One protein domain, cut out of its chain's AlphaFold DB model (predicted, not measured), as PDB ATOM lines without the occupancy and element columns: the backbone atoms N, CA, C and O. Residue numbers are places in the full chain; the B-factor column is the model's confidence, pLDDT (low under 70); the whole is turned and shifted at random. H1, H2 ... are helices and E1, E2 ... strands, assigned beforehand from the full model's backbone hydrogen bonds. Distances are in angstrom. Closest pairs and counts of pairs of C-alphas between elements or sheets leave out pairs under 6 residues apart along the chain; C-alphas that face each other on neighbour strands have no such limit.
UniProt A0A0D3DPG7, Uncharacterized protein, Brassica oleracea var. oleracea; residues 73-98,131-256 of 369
ATOM      1  N   TRP A  73     151.612 117.465 142.916       36.94
ATOM      2  CA  TRP A  73     151.196 118.007 141.618       36.94
ATOM      3  C   TRP A  73     152.318 117.984 140.579       36.94
ATOM      4  O   TRP A  73     153.142 118.888 140.495       36.94
ATOM      5  N   VAL A  74     152.295 116.966 139.720       40.75
ATOM      6  CA  VAL A  74     153.202 116.859 138.569       40.75
ATOM      7  C   VAL A  74     152.829 117.900 137.509       40.75
ATOM      8  O   VAL A  74     151.665 117.962 137.101       40.75
ATOM      9  N   VAL A  75     153.803 118.680 137.021       46.00
ATOM     10  CA  VAL A  75     153.603 119.669 135.948       46.00
ATOM     11  C   VAL A  75     154.558 119.414 134.782       46.00
ATOM     12  O   VAL A  75     155.775 119.529 134.893       46.00
ATOM     13  N   ILE A  76     153.976 119.118 133.619       47.03
ATOM     14  CA  ILE A  76     154.692 118.911 132.354       47.03
ATOM     15  C   ILE A  76     154.251 119.993 131.364       47.03
ATOM     16  O   ILE A  76     153.051 120.152 131.143       47.03
ATOM     17  N   ALA A  77     155.197 120.718 130.753       46.97
ATOM     18  CA  ALA A  77     154.926 121.790 129.793       46.97
ATOM     19  C   ALA A  77     155.463 121.447 128.385       46.97
ATOM     20  O   ALA A  77     156.642 121.609 128.064       46.97
ATOM     21  N   VAL A  78     154.567 120.973 127.514       43.38
ATOM     22  CA  VAL A  78     154.881 120.509 126.146       43.38
ATOM     23  C   VAL A  78     154.860 121.673 125.134       43.38
ATOM     24  O   VAL A  78     153.779 122.106 124.753       43.38
ATOM     25  N   ARG A  79     155.998 122.179 124.627       41.16
ATOM     26  CA  ARG A  79     156.027 123.290 123.636       41.16
ATOM     27  C   ARG A  79     156.059 122.774 122.188       41.16
ATOM     28  O   ARG A  79     157.081 122.850 121.508       41.16
ATOM     29  N   SER A  80     154.929 122.282 121.670       36.28
ATOM     30  CA  SER A  80     154.890 121.718 120.308       36.28
ATOM     31  C   SER A  80     154.559 122.730 119.196       36.28
ATOM     32  O   SER A  80     153.643 123.542 119.317       36.28
ATOM     33  N   LYS A  81     155.297 122.658 118.073       37.34
ATOM     34  CA  LYS A  81     155.223 123.580 116.917       37.34
ATOM     35  C   LYS A  81     154.606 122.911 115.677       37.34
ATOM     36  O   LYS A  81     155.227 122.828 114.613       37.34
ATOM     37  N   TYR A  82     153.372 122.420 115.789       30.20
ATOM     38  CA  TYR A  82     152.685 121.746 114.679       30.20
ATOM     39  C   TYR A  82     152.166 122.710 113.597       30.20
ATOM     40  O   TYR A  82     151.006 123.098 113.586       30.20
ATOM     41  N   ARG A  83     153.038 123.010 112.623       33.00
ATOM     42  CA  ARG A  83     152.754 123.457 111.235       33.00
ATOM     43  C   ARG A  83     151.906 124.725 110.994       33.00
ATOM     44  O   ARG A  83     151.840 125.157 109.845       33.00
ATOM     45  N   CYS A  84     151.348 125.359 112.020       33.03
ATOM     46  CA  CYS A  84     150.667 126.655 111.948       33.03
ATOM     47  C   CYS A  84     151.521 127.756 112.610       33.03
ATOM     48  O   CYS A  84     152.059 127.519 113.690       33.03
ATOM     49  N   PRO A  85     151.626 128.977 112.044       38.56
ATOM     50  CA  PRO A  85     152.396 130.072 112.655       38.56
ATOM     51  C   PRO A  85     151.822 130.670 113.955       38.56
ATOM     52  O   PRO A  85     152.421 131.602 114.480       38.56
ATOM     53  N   LEU A  86     150.660 130.200 114.432       32.69
ATOM     54  CA  LEU A  86     149.906 130.803 115.544       32.69
ATOM     55  C   LEU A  86     149.386 129.792 116.591       32.69
ATOM     56  O   LEU A  86     148.966 130.212 117.665       32.69
ATOM     57  N   ASP A  87     149.419 128.482 116.314       35.78
ATOM     58  CA  ASP A  87     148.806 127.460 117.179       35.78
ATOM     59  C   ASP A  87     149.836 126.801 118.109       35.78
ATOM     60  O   ASP A  87     150.382 125.732 117.822       35.78
ATOM     61  N   TYR A  88     150.080 127.429 119.258       40.56
ATOM     62  CA  TYR A  88     150.845 126.832 120.353       40.56
ATOM     63  C   TYR A  88     149.939 125.889 121.153       40.56
ATOM     64  O   TYR A  88     149.108 126.337 121.944       40.56
ATOM     65  N   LYS A  89     150.097 124.573 120.977       34.88
ATOM     66  CA  LYS A  89     149.489 123.590 121.883       34.88
ATOM     67  C   LYS A  89     150.468 123.245 122.994       34.88
ATOM     68  O   LYS A  89     151.455 122.561 122.734       34.88
ATOM     69  N   ILE A  90     150.138 123.674 124.212       39.09
ATOM     70  CA  ILE A  90     150.756 123.173 125.437       39.09
ATOM     71  C   ILE A  90     149.726 122.351 126.201       39.09
ATOM     72  O   ILE A  90     148.718 122.870 126.677       39.09
ATOM     73  N   SER A  91     149.992 121.052 126.292       36.47
ATOM     74  CA  SER A  91     149.315 120.159 127.228       36.47
ATOM     75  C   SER A  91     149.964 120.343 128.595       36.47
ATOM     76  O   SER A  91     151.151 120.057 128.725       36.47
ATOM     77  N   ILE A  92     149.199 120.806 129.588       38.22
ATOM     78  CA  ILE A  92     149.605 120.783 130.999       38.22
ATOM     79  C   ILE A  92     148.862 119.626 131.665       38.22
ATOM     80  O   ILE A  92     147.664 119.718 131.939       38.22
ATOM     81  N   SER A  93     149.562 118.512 131.866       32.88
ATOM     82  CA  SER A  93     148.993 117.292 132.448       32.88
ATOM     83  C   SER A  93     149.201 117.261 133.960       32.88
ATOM     84  O   SER A  93     150.194 116.720 134.433       32.88
ATOM     85  N   PHE A  94     148.242 117.794 134.718       33.84
ATOM     86  CA  PHE A  94     148.190 117.597 136.167       33.84
ATOM     87  C   PHE A  94     147.777 116.151 136.478       33.84
ATOM     88  O   PHE A  94     146.616 115.779 136.284       33.84
ATOM     89  N   LYS A  95     148.709 115.330 136.971       33.50
ATOM     90  CA  LYS A  95     148.425 113.958 137.415       33.50
ATOM     91  C   LYS A  95     148.625 113.855 138.924       33.50
ATOM     92  O   LYS A  95     149.729 114.052 139.414       33.50
ATOM     93  N   ARG A  96     147.556 113.513 139.650       30.05
ATOM     94  CA  ARG A  96     147.613 113.201 141.086       30.05
ATOM     95  C   ARG A  96     148.342 111.871 141.275       30.05
ATOM     96  O   ARG A  96     147.726 110.808 141.154       30.05
ATOM     97  N   ALA A  97     149.642 111.940 141.536       36.16
ATOM     98  CA  ALA A  97     150.437 110.776 141.895       36.16
ATOM     99  C   ALA A  97     150.005 110.238 143.271       36.16
ATOM    100  O   ALA A  97     149.542 110.983 144.133       36.16
ATOM    101  N   LYS A  98     150.146 108.926 143.471       30.89
ATOM    102  CA  LYS A  98     150.012 108.269 144.776       30.89
ATOM    103  C   LYS A  98     151.185 107.320 144.937       30.89
ATOM    104  O   LYS A  98     151.148 106.219 144.395       30.89
ATOM    105  N   GLY A 131     168.543  97.020 137.964       54.75
ATOM    106  CA  GLY A 131     168.281  96.864 136.523       54.75
ATOM    107  C   GLY A 131     166.804  96.912 136.101       54.75
ATOM    108  O   GLY A 131     166.503  96.683 134.932       54.75
ATOM    109  N   GLU A 132     165.891  97.226 137.023       65.31
ATOM    110  CA  GLU A 132     164.539  97.700 136.704       65.31
ATOM    111  C   GLU A 132     164.533  99.229 136.796       65.31
ATOM    112  O   GLU A 132     164.658  99.792 137.881       65.31
ATOM    113  N   ASN A 133     164.456  99.911 135.653       73.88
ATOM    114  CA  ASN A 133     164.714 101.353 135.580       73.88
ATOM    115  C   ASN A 133     163.550 102.214 136.107       73.88
ATOM    116  O   ASN A 133     163.789 103.307 136.612       73.88
ATOM    117  N   TRP A 134     162.312 101.725 135.982       81.31
ATOM    118  CA  TRP A 134     161.084 102.408 136.411       81.31
ATOM    119  C   TRP A 134     161.040 102.617 137.927       81.31
ATOM    120  O   TRP A 134     161.496 101.768 138.689       81.31
ATOM    121  N   THR A 135     160.473 103.738 138.365       79.56
ATOM    122  CA  THR A 135     160.476 104.162 139.773       79.56
ATOM    123  C   THR A 135     159.170 103.881 140.520       79.56
ATOM    124  O   THR A 135     159.117 104.115 141.728       79.56
ATOM    125  N   ASP A 136     158.122 103.419 139.825       80.19
ATOM    126  CA  ASP A 136     156.733 103.334 140.315       80.19
ATOM    127  C   ASP A 136     156.252 104.671 140.932       80.19
ATOM    128  O   ASP A 136     155.433 104.732 141.856       80.19
ATOM    129  N   SER A 137     156.785 105.777 140.401       78.44
ATOM    130  CA  SER A 137     156.649 107.139 140.919       78.44
ATOM    131  C   SER A 137     156.476 108.149 139.778       78.44
ATOM    132  O   SER A 137     156.523 107.817 138.596       78.44
ATOM    133  N   TYR A 138     156.246 109.417 140.114       78.44
ATOM    134  CA  TYR A 138     155.881 110.449 139.139       78.44
ATOM    135  C   TYR A 138     156.969 110.760 138.098       78.44
ATOM    136  O   TYR A 138     156.634 111.217 137.004       78.44
ATOM    137  N   TRP A 139     158.245 110.472 138.384       83.31
ATOM    138  CA  TRP A 139     159.333 110.616 137.411       83.31
ATOM    139  C   TRP A 139     159.129 109.743 136.160       83.31
ATOM    140  O   TRP A 139     159.543 110.131 135.067       83.31
ATOM    141  N   ASP A 140     158.413 108.624 136.286       84.62
ATOM    142  CA  ASP A 140     158.058 107.746 135.166       84.62
ATOM    143  C   ASP A 140     157.115 108.449 134.166       84.62
ATOM    144  O   ASP A 140     157.148 108.181 132.965       84.62
ATOM    145  N   GLU A 141     156.310 109.414 134.629       84.06
ATOM    146  CA  GLU A 141     155.449 110.232 133.768       84.06
ATOM    147  C   GLU A 141     156.261 111.276 132.985       84.06
ATOM    148  O   GLU A 141     155.919 111.583 131.841       84.06
ATOM    149  N   PHE A 142     157.364 111.795 133.542       88.12
ATOM    150  CA  PHE A 142     158.267 112.703 132.820       88.12
ATOM    151  C   PHE A 142     158.935 112.017 131.622       88.12
ATOM    152  O   PHE A 142     159.134 112.648 130.580       88.12
ATOM    153  N   ALA A 143     159.185 110.707 131.712       89.31
ATOM    154  CA  ALA A 143     159.663 109.908 130.587       89.31
ATOM    155  C   ALA A 143     158.664 109.830 129.412       89.31
ATOM    156  O   ALA A 143     159.057 109.459 128.308       89.31
ATOM    157  N   SER A 144     157.399 110.235 129.587       86.12
ATOM    158  CA  SER A 144     156.435 110.349 128.480       86.12
ATOM    159  C   SER A 144     156.595 111.616 127.622       86.12
ATOM    160  O   SER A 144     155.975 111.707 126.561       86.12
ATOM    161  N   LEU A 145     157.427 112.586 128.035       86.25
ATOM    162  CA  LEU A 145     157.597 113.865 127.332       86.25
ATOM    163  C   LEU A 145     158.351 113.774 125.983       86.25
ATOM    164  O   LEU A 145     157.854 114.354 125.014       86.25
ATOM    165  N   PRO A 146     159.503 113.078 125.854       90.88
ATOM    166  CA  PRO A 146     160.269 113.035 124.604       90.88
ATOM    167  C   PRO A 146     159.478 112.638 123.338       90.88
ATOM    168  O   PRO A 146     159.658 113.303 122.321       90.88
ATOM    169  N   PRO A 147     158.569 111.636 123.341       87.75
ATOM    170  CA  PRO A 147     157.824 111.257 122.134       87.75
ATOM    171  C   PRO A 147     156.661 112.197 121.756       87.75
ATOM    172  O   PRO A 147     156.021 111.958 120.729       87.75
ATOM    173  N   ILE A 148     156.346 113.229 122.555       85.31
ATOM    174  CA  ILE A 148     155.240 114.178 122.285       85.31
ATOM    175  C   ILE A 148     155.700 115.621 122.006       85.31
ATOM    176  O   ILE A 148     154.883 116.467 121.622       85.31
ATOM    177  N   VAL A 149     156.994 115.907 122.161       82.62
ATOM    178  CA  VAL A 149     157.636 117.170 121.755       82.62
ATOM    179  C   VAL A 149     158.217 117.065 120.335       82.62
ATOM    180  O   VAL A 149     158.406 115.962 119.826       82.62
ATOM    181  N   PRO A 150     158.488 118.191 119.647       85.62
ATOM    182  CA  PRO A 150     159.348 118.185 118.460       85.62
ATOM    183  C   PRO A 150     160.803 117.838 118.823       85.62
ATOM    184  O   PRO A 150     161.203 117.969 119.977       85.62
ATOM    185  N   ASP A 151     161.618 117.474 117.829       85.62
ATOM    186  CA  ASP A 151     163.057 117.261 118.027       85.62
ATOM    187  C   ASP A 151     163.744 118.528 118.580       85.62
ATOM    188  O   ASP A 151     163.632 119.617 118.004       85.62
ATOM    189  N   GLY A 152     164.483 118.389 119.682       88.94
ATOM    190  CA  GLY A 152     165.231 119.473 120.322       88.94
ATOM    191  C   GLY A 152     165.663 119.124 121.753       88.94
ATOM    192  O   GLY A 152     165.388 118.018 122.220       88.94
ATOM    193  N   PRO A 153     166.351 120.039 122.459       92.56
ATOM    194  CA  PRO A 153     166.700 119.842 123.860       92.56
ATOM    195  C   PRO A 153     165.470 120.003 124.764       92.56
ATOM    196  O   PRO A 153     164.573 120.807 124.480       92.56
ATOM    197  N   ILE A 154     165.446 119.269 125.871       92.56
ATOM    198  CA  ILE A 154     164.413 119.350 126.912       92.56
ATOM    199  C   ILE A 154     165.048 119.941 128.175       92.56
ATOM    200  O   ILE A 154     166.143 119.540 128.566       92.56
ATOM    201  N   ALA A 155     164.367 120.893 128.811       92.56
ATOM    202  CA  ALA A 155     164.774 121.398 130.120       92.56
ATOM    203  C   ALA A 155     164.121 120.601 131.251       92.56
ATOM    204  O   ALA A 155     162.967 120.180 131.139       92.56
ATOM    205  N   ILE A 156     164.848 120.458 132.356       92.88
ATOM    206  CA  ILE A 156     164.329 119.993 133.641       92.88
ATOM    207  C   ILE A 156     164.653 121.091 134.659       92.88
ATOM    208  O   ILE A 156     165.822 121.422 134.843       92.88
ATOM    209  N   TYR A 157     163.634 121.708 135.253       90.19
ATOM    210  CA  TYR A 157     163.779 122.728 136.295       90.19
ATOM    211  C   TYR A 157     163.570 122.081 137.664       90.19
ATOM    212  O   TYR A 157     162.464 121.618 137.938       90.19
ATOM    213  N   GLY A 158     164.617 122.057 138.493       90.38
ATOM    214  CA  GLY A 158     164.739 121.133 139.620       90.38
ATOM    215  C   GLY A 158     165.265 119.799 139.099       90.38
ATOM    216  O   GLY A 158     164.580 119.113 138.346       90.38
ATOM    217  N   LEU A 159     166.511 119.455 139.421       91.12
ATOM    218  CA  LEU A 159     167.163 118.239 138.920       91.12
ATOM    219  C   LEU A 159     167.310 117.187 140.022       91.12
ATOM    220  O   LEU A 159     167.268 115.987 139.731       91.12
ATOM    221  N   GLY A 160     167.506 117.625 141.268       89.94
ATOM    222  CA  GLY A 160     167.770 116.761 142.411       89.94
ATOM    223  C   GLY A 160     168.928 115.792 142.151       89.94
ATOM    224  O   GLY A 160     169.978 116.151 141.619       89.94
ATOM    225  N   GLY A 161     168.711 114.517 142.474       90.00
ATOM    226  CA  GLY A 161     169.613 113.404 142.158       90.00
ATOM    227  C   GLY A 161     169.575 112.927 140.697       90.00
ATOM    228  O   GLY A 161     170.169 111.895 140.385       90.00
ATOM    229  N   GLY A 162     168.864 113.624 139.803       93.69
ATOM    230  CA  GLY A 162     168.806 113.336 138.367       93.69
ATOM    231  C   GLY A 162     167.908 112.169 137.952       93.69
ATOM    232  O   GLY A 162     168.062 111.661 136.842       93.69
ATOM    233  N   THR A 163     166.974 111.727 138.799       91.25
ATOM    234  CA  THR A 163     166.110 110.558 138.535       91.25
ATOM    235  C   THR A 163     165.340 110.671 137.214       91.25
ATOM    236  O   THR A 163     165.410 109.758 136.389       91.25
ATOM    237  N   ALA A 164     164.695 111.814 136.955       92.62
ATOM    238  CA  ALA A 164     164.012 112.086 135.687       92.62
ATOM    239  C   ALA A 164     164.970 112.062 134.478       92.62
ATOM    240  O   ALA A 164     164.639 111.519 133.423       92.62
ATOM    241  N   ALA A 165     166.177 112.616 134.636       95.94
ATOM    242  CA  ALA A 165     167.178 112.669 133.575       95.94
ATOM    243  C   ALA A 165     167.710 111.274 133.204       95.94
ATOM    244  O   ALA A 165     167.884 110.990 132.019       95.94
ATOM    245  N   ARG A 166     167.909 110.393 134.196       95.25
ATOM    246  CA  ARG A 166     168.299 108.989 133.987       95.25
ATOM    247  C   ARG A 166     167.246 108.246 133.167       95.25
ATOM    248  O   ARG A 166     167.570 107.776 132.080       95.25
ATOM    249  N   LEU A 167     165.992 108.235 133.629       93.56
ATOM    250  CA  LEU A 167     164.868 107.593 132.931       93.56
ATOM    251  C   LEU A 167     164.768 108.040 131.463       93.56
ATOM    252  O   LEU A 167     164.638 107.218 130.554       93.56
ATOM    253  N   ILE A 168     164.870 109.351 131.218       94.69
ATOM    254  CA  ILE A 168     164.783 109.913 129.866       94.69
ATOM    255  C   ILE A 168     165.982 109.507 128.997       94.69
ATOM    256  O   ILE A 168     165.776 109.169 127.834       94.69
ATOM    257  N   LEU A 169     167.214 109.504 129.515       95.75
ATOM    258  CA  LEU A 169     168.403 109.125 128.735       95.75
ATOM    259  C   LEU A 169     168.533 107.610 128.515       95.75
ATOM    260  O   LEU A 169     169.136 107.191 127.529       95.75
ATOM    261  N   GLU A 170     167.953 106.781 129.378       93.50
ATOM    262  CA  GLU A 170     167.912 105.326 129.196       93.50
ATOM    263  C   GLU A 170     166.888 104.914 128.128       93.50
ATOM    264  O   GLU A 170     167.193 104.098 127.256       93.50
ATOM    265  N   LEU A 171     165.693 105.514 128.154       93.31
ATOM    266  CA  LEU A 171     164.616 105.241 127.194       93.31
ATOM    267  C   LEU A 171     164.812 105.975 125.855       93.31
ATOM    268  O   LEU A 171     164.503 105.430 124.793       93.31
ATOM    269  N   TYR A 172     165.358 107.193 125.893       95.31
ATOM    270  CA  TYR A 172     165.563 108.077 124.741       95.31
ATOM    271  C   TYR A 172     167.017 108.587 124.684       95.31
ATOM    272  O   TYR A 172     167.263 109.790 124.779       95.31
ATOM    273  N   PRO A 173     168.016 107.706 124.476       96.12
ATOM    274  CA  PRO A 173     169.437 108.062 124.564       96.12
ATOM    275  C   PRO A 173     169.924 109.113 123.559       96.12
ATOM    276  O   PRO A 173     171.045 109.588 123.692       96.12
ATOM    277  N   SER A 174     169.146 109.492 122.544       96.62
ATOM    278  CA  SER A 174     169.467 110.616 121.646       96.62
ATOM    279  C   SER A 174     169.069 111.996 122.193       96.62
ATOM    280  O   SER A 174     169.417 113.004 121.581       96.62
ATOM    281  N   THR A 175     168.326 112.063 123.301       96.25
ATOM    282  CA  THR A 175     167.811 113.317 123.868       96.25
ATOM    283  C   THR A 175     168.932 114.167 124.467       96.25
ATOM    284  O   THR A 175     169.814 113.658 125.154       96.25
ATOM    285  N   GLN A 176     168.876 115.481 124.237       97.50
ATOM    286  CA  GLN A 176     169.691 116.456 124.967       97.50
ATOM    287  C   GLN A 176     168.881 117.017 126.133       97.50
ATOM    288  O   GLN A 176     167.756 117.478 125.925       97.50
ATOM    289  N   LEU A 177     169.451 117.002 127.335       97.25
ATOM    290  CA  LEU A 177     168.831 117.542 128.541       97.25
ATOM    291  C   LEU A 177     169.638 118.725 129.079       97.25
ATOM    292  O   LEU A 177     170.852 118.621 129.214       97.25
ATOM    293  N   GLU A 178     168.967 119.814 129.450       96.06
ATOM    294  CA  GLU A 178     169.535 120.831 130.348       96.06
ATOM    295  C   GLU A 178     168.813 120.753 131.698       96.06
ATOM    296  O   GLU A 178     167.647 121.137 131.811       96.06
ATOM    297  N   GLY A 179     169.490 120.208 132.709       95.50
ATOM    298  CA  GLY A 179     168.965 120.082 134.067       95.50
ATOM    299  C   GLY A 179     169.442 121.240 134.934       95.50
ATOM    300  O   GLY A 179     170.649 121.412 135.098       95.50
ATOM    301  N   TRP A 180     168.510 122.021 135.468       94.25
ATOM    302  CA  TRP A 180     168.780 123.172 136.323       94.25
ATOM    303  C   TRP A 180     168.552 122.820 137.789       94.25
ATOM    304  O   TRP A 180     167.506 122.270 138.131       94.25
ATOM    305  N   GLU A 181     169.498 123.190 138.644       92.94
ATOM    306  CA  GLU A 181     169.422 123.026 140.094       92.94
ATOM    307  C   GLU A 181     169.984 124.262 140.799       92.94
ATOM    308  O   GLU A 181     170.929 124.876 140.307       92.94
ATOM    309  N   ILE A 182     169.419 124.626 141.950       89.75
ATOM    310  CA  ILE A 182     169.845 125.812 142.711       89.75
ATOM    311  C   ILE A 182     170.863 125.474 143.812       89.75
ATOM    312  O   ILE A 182     171.621 126.346 144.238       89.75
ATOM    313  N   ASP A 183     170.906 124.216 144.262       88.44
ATOM    314  CA  ASP A 183     171.824 123.733 145.299       88.44
ATOM    315  C   ASP A 183     173.075 123.069 144.682       88.44
ATOM    316  O   ASP A 183     173.015 122.012 144.044       88.44
ATOM    317  N   ASP A 184     174.238 123.701 144.870       93.56
ATOM    318  CA  ASP A 184     175.523 123.242 144.337       93.56
ATOM    319  C   ASP A 184     176.073 122.004 145.069       93.56
ATOM    320  O   ASP A 184     176.727 121.155 144.454       93.56
ATOM    321  N   ILE A 185     175.749 121.859 146.356       91.31
ATOM    322  CA  ILE A 185     176.135 120.724 147.202       91.31
ATOM    323  C   ILE A 185     175.303 119.490 146.830       91.31
ATOM    324  O   ILE A 185     175.849 118.390 146.719       91.31
ATOM    325  N   LEU A 186     174.004 119.661 146.569       90.12
ATOM    326  CA  LEU A 186     173.116 118.592 146.104       90.12
ATOM    327  C   LEU A 186     173.623 117.985 144.791       90.12
ATOM    328  O   LEU A 186     173.692 116.763 144.665       90.12
ATOM    329  N   ILE A 187     174.063 118.825 143.848       95.12
ATOM    330  CA  ILE A 187     174.663 118.373 142.587       95.12
ATOM    331  C   ILE A 187     176.017 117.679 142.794       95.12
ATOM    332  O   ILE A 187     176.291 116.683 142.116       95.12
ATOM    333  N   GLU A 188     176.861 118.136 143.726       93.62
ATOM    334  CA  GLU A 188     178.086 117.408 144.089       93.62
ATOM    335  C   GLU A 188     177.749 115.995 144.598       93.62
ATOM    336  O   GLU A 188     178.269 115.007 144.070       93.62
ATOM    337  N   LYS A 189     176.815 115.872 145.552       92.62
ATOM    338  CA  LYS A 189     176.411 114.566 146.099       92.62
ATOM    339  C   LYS A 189     175.676 113.694 145.079       92.62
ATOM    340  O   LYS A 189     175.849 112.476 145.090       92.62
ATOM    341  N   ALA A 190     174.926 114.276 144.146       94.00
ATOM    342  CA  ALA A 190     174.304 113.535 143.051       94.00
ATOM    343  C   ALA A 190     175.346 112.956 142.072       94.00
ATOM    344  O   ALA A 190     175.209 111.815 141.623       94.00
ATOM    345  N   ARG A 191     176.421 113.700 141.778       95.31
ATOM    346  CA  ARG A 191     177.560 113.216 140.971       95.31
ATOM    347  C   ARG A 191     178.370 112.124 141.668       95.31
ATOM    348  O   ARG A 191     178.910 111.269 140.968       95.31
ATOM    349  N   GLU A 192     178.447 112.166 142.997       91.62
ATOM    350  CA  GLU A 192     179.197 111.227 143.845       91.62
ATOM    351  C   GLU A 192     178.429 109.919 144.125       91.62
ATOM    352  O   GLU A 192     178.997 108.837 143.984       91.62
ATOM    353  N   TYR A 193     177.137 109.995 144.475       89.44
ATOM    354  CA  TYR A 193     176.351 108.850 144.971       89.44
ATOM    355  C   TYR A 193     175.203 108.395 144.050       89.44
ATOM    356  O   TYR A 193     174.861 107.208 144.041       89.44
ATOM    357  N   MET A 194     174.625 109.310 143.258       87.44
ATOM    358  CA  MET A 194     173.475 109.046 142.367       87.44
ATOM    359  C   MET A 194     173.871 108.852 140.893       87.44
ATOM    360  O   MET A 194     173.001 108.809 140.020       87.44
ATOM    361  N   GLU A 195     175.175 108.723 140.617       91.12
ATOM    362  CA  GLU A 195     175.753 108.456 139.288       91.12
ATOM    363  C   GLU A 195     175.411 109.535 138.231       91.12
ATOM    364  O   GLU A 195     175.511 109.302 137.027       91.12
ATOM    365  N   LEU A 196     175.068 110.759 138.671       94.44
ATOM    366  CA  LEU A 196     174.719 111.894 137.797       94.44
ATOM    367  C   LEU A 196     175.838 112.233 136.795       94.44
ATOM    368  O   LEU A 196     175.575 112.609 135.655       94.44
ATOM    369  N   SER A 197     177.088 112.026 137.212       95.25
ATOM    370  CA  SER A 197     178.308 112.231 136.425       95.25
ATOM    371  C   SER A 197     178.461 111.266 135.236       95.25
ATOM    372  O   SER A 197     179.238 111.546 134.322       95.25
ATOM    373  N   GLU A 198     177.712 110.158 135.196       95.12
ATOM    374  CA  GLU A 198     177.612 109.289 134.016       95.12
ATOM    375  C   GLU A 198     176.601 109.830 132.991       95.12
ATOM    376  O   GLU A 198     176.831 109.701 131.789       95.12
ATOM    377  N   LEU A 199     175.530 110.499 133.438       96.12
ATOM    378  CA  LEU A 199     174.540 111.133 132.551       96.12
ATOM    379  C   LEU A 199     175.113 112.355 131.817       96.12
ATOM    380  O   LEU A 199     174.674 112.680 130.715       96.12
ATOM    381  N   GLU A 200     176.108 113.016 132.412       96.62
ATOM    382  CA  GLU A 200     176.843 114.132 131.799       96.62
ATOM    383  C   GLU A 200     177.775 113.703 130.649       96.62
ATOM    384  O   GLU A 200     178.375 114.541 129.971       96.62
ATOM    385  N   LYS A 201     177.899 112.395 130.392       97.25
ATOM    386  CA  LYS A 201     178.672 111.845 129.275       97.25
ATOM    387  C   LYS A 201     177.776 111.631 128.059       97.25
ATOM    388  O   LYS A 201     176.579 111.377 128.162       97.25
ATOM    389  N   LEU A 202     178.383 111.684 126.875       96.44
ATOM    390  CA  LEU A 202     177.672 111.430 125.627       96.44
ATOM    391  C   LEU A 202     177.264 109.949 125.527       96.44
ATOM    392  O   LEU A 202     178.119 109.062 125.587       96.44
ATOM    393  N   THR A 203     175.976 109.670 125.321       95.06
ATOM    394  CA  THR A 203     175.487 108.298 125.123       95.06
ATOM    395  C   THR A 203     175.940 107.727 123.770       95.06
ATOM    396  O   THR A 203     176.339 108.444 122.847       95.06
ATOM    397  N   SER A 204     175.730 106.421 123.570       93.06
ATOM    398  CA  SER A 204     175.903 105.754 122.264       93.06
ATOM    399  C   SER A 204     175.004 106.284 121.127       93.06
ATOM    400  O   SER A 204     175.182 105.877 119.976       93.06
ATOM    401  N   LYS A 205     174.036 107.166 121.422       95.69
ATOM    402  CA  LYS A 205     173.148 107.830 120.450       95.69
ATOM    403  C   LYS A 205     173.311 109.352 120.410       95.69
ATOM    404  O   LYS A 205     172.558 110.012 119.699       95.69
ATOM    405  N   GLY A 206     174.305 109.898 121.109       94.69
ATOM    406  CA  GLY A 206     174.671 111.312 121.040       94.69
ATOM    407  C   GLY A 206     173.924 112.236 122.002       94.69
ATOM    408  O   GLY A 206     174.252 113.416 122.025       94.69
ATOM    409  N   GLY A 207     172.958 111.739 122.779       97.19
ATOM    410  CA  GLY A 207     172.331 112.495 123.867       97.19
ATOM    411  C   GLY A 207     173.261 112.670 125.068       97.19
ATOM    412  O   GLY A 207     174.293 112.002 125.157       97.19
ATOM    413  N   SER A 208     172.901 113.575 125.975       97.94
ATOM    414  CA  SER A 208     173.616 113.843 127.232       97.94
ATOM    415  C   SER A 208     172.784 114.731 128.161       97.94
ATOM    416  O   SER A 208     171.858 115.415 127.712       97.94
ATOM    417  N   LEU A 209     173.134 114.745 129.447       98.25
ATOM    418  CA  LEU A 209     172.711 115.763 130.403       98.25
ATOM    419  C   LEU A 209     173.756 116.880 130.490       98.25
ATOM    420  O   LEU A 209     174.943 116.627 130.658       98.25
ATOM    421  N   ARG A 210     173.310 118.132 130.456       97.56
ATOM    422  CA  ARG A 210     174.093 119.295 130.867       97.56
ATOM    423  C   ARG A 210     173.502 119.837 132.161       97.56
ATOM    424  O   ARG A 210     172.360 120.290 132.162       97.56
ATOM    425  N   VAL A 211     174.273 119.800 133.245       97.19
ATOM    426  CA  VAL A 211     173.855 120.375 134.529       97.19
ATOM    427  C   VAL A 211     174.148 121.877 134.555       97.19
ATOM    428  O   VAL A 211     175.222 122.322 134.142       97.19
ATOM    429  N   LEU A 212     173.185 122.651 135.044       95.06
ATOM    430  CA  LEU A 212     173.242 124.093 135.243       95.06
ATOM    431  C   LEU A 212     172.946 124.386 136.715       95.06
ATOM    432  O   LEU A 212     171.927 123.945 137.234       95.06
ATOM    433  N   ILE A 213     173.864 125.089 137.378       94.19
ATOM    434  CA  ILE A 213     173.779 125.416 138.806       94.19
ATOM    435  C   ILE A 213     173.449 126.907 138.919       94.19
ATOM    436  O   ILE A 213     174.361 127.735 138.896       94.19
ATOM    437  N   ASP A 214     172.157 127.237 138.922       90.50
ATOM    438  CA  ASP A 214     171.623 128.605 138.987       90.50
ATOM    439  C   ASP A 214     170.102 128.585 139.257       90.50
ATOM    440  O   ASP A 214     169.449 127.544 139.153       90.50
ATOM    441  N   ASP A 215     169.509 129.745 139.543       85.44
ATOM    442  CA  ASP A 215     168.053 129.900 139.612       85.44
ATOM    443  C   ASP A 215     167.417 129.740 138.216       85.44
ATOM    444  O   ASP A 215     167.476 130.635 137.366       85.44
ATOM    445  N   ALA A 216     166.752 128.598 138.011       83.75
ATOM    446  CA  ALA A 216     166.017 128.231 136.798       83.75
ATOM    447  C   ALA A 216     164.893 129.212 136.403       83.75
ATOM    448  O   ALA A 216     164.390 129.151 135.279       83.75
ATOM    449  N   LEU A 217     164.475 130.083 137.326       78.19
ATOM    450  CA  LEU A 217     163.399 131.061 137.168       78.19
ATOM    451  C   LEU A 217     163.921 132.498 137.033       78.19
ATOM    452  O   LEU A 217     163.129 133.439 136.925       78.19
ATOM    453  N   SER A 218     165.244 132.681 137.022       77.00
ATOM    454  CA  SER A 218     165.862 133.988 136.845       77.00
ATOM    455  C   SER A 218     165.577 134.540 135.439       77.00
ATOM    456  O   SER A 218     165.958 133.973 134.415       77.00
ATOM    457  N   LEU A 219     164.901 135.693 135.385       56.81
ATOM    458  CA  LEU A 219     164.421 136.362 134.160       56.81
ATOM    459  C   LEU A 219     165.555 137.044 133.353       56.81
ATOM    460  O   LEU A 219     165.439 138.201 132.945       56.81
ATOM    461  N   SER A 220     166.690 136.359 133.199       51.72
ATOM    462  CA  SER A 220     167.949 136.884 132.654       51.72
ATOM    463  C   SER A 220     168.165 136.531 131.174       51.72
ATOM    464  O   SER A 220     168.689 137.348 130.415       51.72
ATOM    465  N   GLU A 221     167.728 135.343 130.734       55.16
ATOM    466  CA  GLU A 221     167.829 134.886 129.338       55.16
ATOM    467  C   GLU A 221     166.452 134.804 128.658       55.16
ATOM    468  O   GLU A 221     165.507 134.246 129.215       55.16
ATOM    469  N   ASP A 222     166.348 135.261 127.402       54.31
ATOM    470  CA  ASP A 222     165.195 134.942 126.544       54.31
ATOM    471  C   ASP A 222     165.261 133.467 126.116       54.31
ATOM    472  O   ASP A 222     165.808 133.095 125.075       54.31
ATOM    473  N   VAL A 223     164.690 132.607 126.956       61.59
ATOM    474  CA  VAL A 223     164.565 131.162 126.733       61.59
ATOM    475  C   VAL A 223     163.521 130.798 125.660       61.59
ATOM    476  O   VAL A 223     163.299 129.610 125.391       61.59
ATOM    477  N   SER A 224     162.866 131.769 125.003       58.53
ATOM    478  CA  SER A 224     161.717 131.505 124.133       58.53
ATOM    479  C   SER A 224     162.083 130.800 122.823       58.53
ATOM    480  O   SER A 224     162.315 131.395 121.773       58.53
ATOM    481  N   GLY A 225     162.006 129.471 122.863       66.25
ATOM    482  CA  GLY A 225     162.312 128.586 121.738       66.25
ATOM    483  C   GLY A 225     163.656 127.876 121.871       66.25
ATOM    484  O   GLY A 225     164.023 127.155 120.947       66.25
ATOM    485  N   LYS A 226     164.344 128.034 123.011       81.69
ATOM    486  CA  LYS A 226     165.541 127.267 123.375       81.69
ATOM    487  C   LYS A 226     165.234 125.769 123.500       81.69
ATOM    488  O   LYS A 226     165.988 124.953 122.983       81.69
ATOM    489  N   TYR A 227     164.108 125.423 124.133       86.44
ATOM    490  CA  TYR A 227     163.707 124.043 124.430       86.44
ATOM    491  C   TYR A 227     162.467 123.581 123.649       86.44
ATOM    492  O   TYR A 227     161.557 124.367 123.363       86.44
ATOM    493  N   ALA A 228     162.413 122.279 123.362       86.81
ATOM    494  CA  ALA A 228     161.263 121.586 122.777       86.81
ATOM    495  C   ALA A 228     160.197 121.195 123.822       86.81
ATOM    496  O   ALA A 228     159.003 121.140 123.521       86.81
ATOM    497  N   GLY A 229     160.619 120.971 125.068       85.31
ATOM    498  CA  GLY A 229     159.752 120.706 126.214       85.31
ATOM    499  C   GLY A 229     160.428 121.102 127.521       85.31
ATOM    500  O   GLY A 229     161.652 121.240 127.565       85.31
ATOM    501  N   ILE A 230     159.623 121.304 128.562       86.62
ATOM    502  CA  ILE A 230     160.094 121.675 129.898       86.62
ATOM    503  C   ILE A 230     159.379 120.804 130.933       86.62
ATOM    504  O   ILE A 230     158.147 120.713 130.947       86.62
ATOM    505  N   ILE A 231     160.171 120.167 131.787       86.31
ATOM    506  CA  ILE A 231     159.745 119.483 133.008       86.31
ATOM    507  C   ILE A 231     159.950 120.454 134.170       86.31
ATOM    508  O   ILE A 231     160.985 121.117 134.236       86.31
ATOM    509  N   VAL A 232     158.971 120.541 135.071       84.25
ATOM    510  CA  VAL A 232     159.064 121.345 136.293       84.25
ATOM    511  C   VAL A 232     158.929 120.402 137.485       84.25
ATOM    512  O   VAL A 232     157.849 119.866 137.727       84.25
ATOM    513  N   ASP A 233     160.039 120.202 138.189       85.62
ATOM    514  CA  ASP A 233     160.220 119.301 139.335       85.62
ATOM    515  C   ASP A 233     160.803 120.095 140.529       85.62
ATOM    516  O   ASP A 233     161.799 119.732 141.155       85.62
ATOM    517  N   LEU A 234     160.224 121.280 140.772       80.94
ATOM    518  CA  LEU A 234     160.701 122.273 141.740       80.94
ATOM    519  C   LEU A 234     160.059 122.083 143.122       80.94
ATOM    520  O   LEU A 234     158.835 122.060 143.244       80.94
ATOM    521  N   PHE A 235     160.888 122.082 144.169       70.62
ATOM    522  CA  PHE A 235     160.476 121.978 145.573       70.62
ATOM    523  C   PHE A 235     161.000 123.158 146.406       70.62
ATOM    524  O   PHE A 235     162.117 123.621 146.190       70.62
ATOM    525  N   ALA A 236     160.234 123.599 147.409       57.50
ATOM    526  CA  ALA A 236     160.732 124.443 148.502       57.50
ATOM    527  C   ALA A 236     159.914 124.225 149.788       57.50
ATOM    528  O   ALA A 236     158.753 123.821 149.727       57.50
ATOM    529  N   ASP A 237     160.522 124.490 150.949       50.16
ATOM    530  CA  ASP A 237     159.900 124.514 152.290       50.16
ATOM    531  C   ASP A 237     158.960 123.330 152.635       50.16
ATOM    532  O   ASP A 237     158.050 123.448 153.461       50.16
ATOM    533  N   GLY A 238     159.182 122.169 152.006       46.69
ATOM    534  CA  GLY A 238     158.443 120.922 152.236       46.69
ATOM    535  C   GLY A 238     156.962 120.935 151.835       46.69
ATOM    536  O   GLY A 238     156.235 120.035 152.270       46.69
ATOM    537  N   LYS A 239     156.507 121.927 151.053       46.31
ATOM    538  CA  LYS A 239     155.090 122.185 150.726       46.31
ATOM    539  C   LYS A 239     154.879 122.519 149.251       46.31
ATOM    540  O   LYS A 239     155.753 123.101 148.613       46.31
ATOM    541  N   ASP A 240     153.668 122.260 148.755       45.66
ATOM    542  CA  ASP A 240     153.183 122.874 147.515       45.66
ATOM    543  C   ASP A 240     153.247 124.403 147.645       45.66
ATOM    544  O   ASP A 240     152.587 125.010 148.492       45.66
ATOM    545  N   LEU A 241     154.067 125.036 146.811       50.00
ATOM    546  CA  LEU A 241     154.219 126.485 146.799       50.00
ATOM    547  C   LEU A 241     152.998 127.158 146.147       50.00
ATOM    548  O   LEU A 241     152.768 126.998 144.948       50.00
ATOM    549  N   ASP A 242     152.356 128.099 146.850       49.38
ATOM    550  CA  ASP A 242     151.527 129.146 146.213       49.38
ATOM    551  C   ASP A 242     152.334 129.943 145.165       49.38
ATOM    552  O   ASP A 242     151.789 130.535 144.225       49.38
ATOM    553  N   GLN A 243     153.663 129.964 145.313       47.59
ATOM    554  CA  GLN A 243     154.579 130.488 144.307       47.59
ATOM    555  C   GLN A 243     154.658 129.586 143.071       47.59
ATOM    556  O   GLN A 243     154.752 130.132 141.986       47.59
ATOM    557  N   LEU A 244     154.547 128.253 143.166       51.25
ATOM    558  CA  LEU A 244     154.577 127.368 141.992       51.25
ATOM    559  C   LEU A 244     153.379 127.645 141.077       51.25
ATOM    560  O   LEU A 244     153.545 127.672 139.863       51.25
ATOM    561  N   GLN A 245     152.204 127.980 141.625       52.78
ATOM    562  CA  GLN A 245     151.076 128.453 140.813       52.78
ATOM    563  C   GLN A 245     151.389 129.785 140.104       52.78
ATOM    564  O   GLN A 245     151.054 129.947 138.931       52.78
ATOM    565  N   GLN A 246     152.069 130.721 140.775       52.75
ATOM    566  CA  GLN A 246     152.514 131.992 140.179       52.75
ATOM    567  C   GLN A 246     153.656 131.802 139.167       52.75
ATOM    568  O   GLN A 246     153.707 132.519 138.176       52.75
ATOM    569  N   ILE A 247     154.525 130.812 139.369       53.56
ATOM    570  CA  ILE A 247     155.623 130.421 138.478       53.56
ATOM    571  C   ILE A 247     155.059 129.736 137.235       53.56
ATOM    572  O   ILE A 247     155.426 130.122 136.131       53.56
ATOM    573  N   LEU A 248     154.087 128.824 137.372       56.47
ATOM    574  CA  LEU A 248     153.294 128.336 136.240       56.47
ATOM    575  C   LEU A 248     152.649 129.509 135.506       56.47
ATOM    576  O   LEU A 248     152.723 129.569 134.286       56.47
ATOM    577  N   GLN A 249     152.051 130.463 136.223       54.91
ATOM    578  CA  GLN A 249     151.416 131.625 135.604       54.91
ATOM    579  C   GLN A 249     152.435 132.550 134.905       54.91
ATOM    580  O   GLN A 249     152.114 133.105 133.857       54.91
ATOM    581  N   MET A 250     153.664 132.666 135.417       55.28
ATOM    582  CA  MET A 250     154.769 133.435 134.830       55.28
ATOM    583  C   MET A 250     155.350 132.740 133.594       55.28
ATOM    584  O   MET A 250     155.405 133.352 132.532       55.28
ATOM    585  N   VAL A 251     155.658 131.443 133.677       56.22
ATOM    586  CA  VAL A 251     156.057 130.605 132.535       56.22
ATOM    587  C   VAL A 251     154.955 130.616 131.466       56.22
ATOM    588  O   VAL A 251     155.230 130.836 130.289       56.22
ATOM    589  N   MET A 252     153.681 130.493 131.847       54.78
ATOM    590  CA  MET A 252     152.550 130.626 130.921       54.78
ATOM    591  C   MET A 252     152.367 132.048 130.371       54.78
ATOM    592  O   MET A 252     151.748 132.204 129.320       54.78
ATOM    593  N   PHE A 253     152.884 133.089 131.024       53.75
ATOM    594  CA  PHE A 253     152.879 134.453 130.493       53.75
ATOM    595  C   PHE A 253     154.006 134.652 129.473       53.75
ATOM    596  O   PHE A 253     153.760 135.091 128.350       53.75
ATOM    597  N   GLU A 254     155.225 134.278 129.851       53.81
ATOM    598  CA  GLU A 254     156.467 134.467 129.100       53.81
ATOM    599  C   GLU A 254     156.537 133.590 127.843       53.81
ATOM    600  O   GLU A 254     156.901 134.057 126.763       53.81
ATOM    601  N   TYR A 255     156.042 132.352 127.928       54.19
ATOM    602  CA  TYR A 255     155.862 131.470 126.773       54.19
ATOM    603  C   TYR A 255     154.581 131.791 125.963       54.19
ATOM    604  O   TYR A 255     154.278 131.093 124.995       54.19
ATOM    605  N   GLY A 256     153.842 132.857 126.312       44.88
ATOM    606  CA  GLY A 256     152.738 133.425 125.520       44.88
ATOM    607  C   GLY A 256     151.374 132.731 125.650       44.88
ATOM    608  O   GLY A 256     150.465 132.997 124.865       44.88
TER     609      GLY A 256
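This is residues 73 to 98 and 131 to 256 of the 369 residues of an uncharacterized protein of Brassica oleracea var. oleracea (UniProt A0A0D3DPG7). A twisted sheet of five strands forms the core, with H2 covering one face and the short H1 beside H2, while H3 and H4 sit towards the E4 edge and H5 is loosely placed over the other face near E1. Beyond E1, residues 79 to 98 make a long loop that runs away from the sheet and folds back. The printed part has 152 residues, with five helices and five strands in the order E1 H1 E2 H2 E3 H3 H4 E4 E5 H5. The sheet, E1 E5 E2 E3 E4, is mixed, and the class is mixed, helices and strands, with under half of the residues in named elements. The whole is compact, with a radius of gyration of the C-alphas of 15.1 A and spans of 43 by 37 by 34 A.

In the sheet, E5, residues 229 to 232, is the parallel neighbour of E2, residues 154 to 157, with N 157 and O 231 2.9 A apart. E3, residues 176 to 181, is parallel to E2, with N 180 and O 156 2.8 A apart. The edge strand E4, residues 208 to 213, is parallel to E3, with N 210 and O 177 2.8 A apart. The other edge strand, E1, residues 73 to 78, is antiparallel to E5, with N 77 and O 230 3.0 A apart. H2, residues 163 to 171, is on the sheet at a height of 9.7 A, over E3 and along the strands, at 3 degrees to E3 on the local plane; it is only just not over E2, on which 2 of its 9 C-alphas fall. E2, H2 and E3 form a strand-helix-strand unit, two parallel neighbour strands with a helix between them in the chain, and its crossover is right-handed. H1, residues 139 to 142, only grazes the sheet and touches H2, the closest C-alphas being those of Trp 139 and Ala 164, 5.2 A apart. H3, residues 184 to 193, and H4, residues 196 to 199, only graze the sheet and touch only at the corner, at the C-alphas of Arg 191 and Ser 197, 4.7 A apart; with E3 and E4 they form a second right-handed unit. H4 and H2 only just touch, with 3 pairs of C-alphas within 8 A, the closest being those of Leu 199 and Arg 166, 6.8 A apart. H5, residues 242 to 254, only grazes the sheet, is near E1, and is apart from H2. Each O i to N i+4 pair in H2, H3 and H5 is within hydrogen-bond range; H1 and H4 are too short for such a pair.

E1 begins at C-alpha 73, (151.196, 118.007, 141.618), and is 16.1 A long. E3 is 16.5 A and E4 16.4 A long. H2 is 12.6 A and H3 14.4 A long. H5, 18.6 A, ends at C-alpha 254, (156.467, 134.467, 129.100).

The C-alphas farthest apart are those of Cys 84 and Glu 192, 45.5 A. Residues 99 to 130 are not printed, and C-alphas 98 and 131 are 23.1 A apart across this cut. The links H1 to E2 and E4 to E5 are long. The mean pLDDT of the printed part is 73.9, and it is under 70 in residues 73 to 98, 131 to 132, 219 to 225 and 236 to 256.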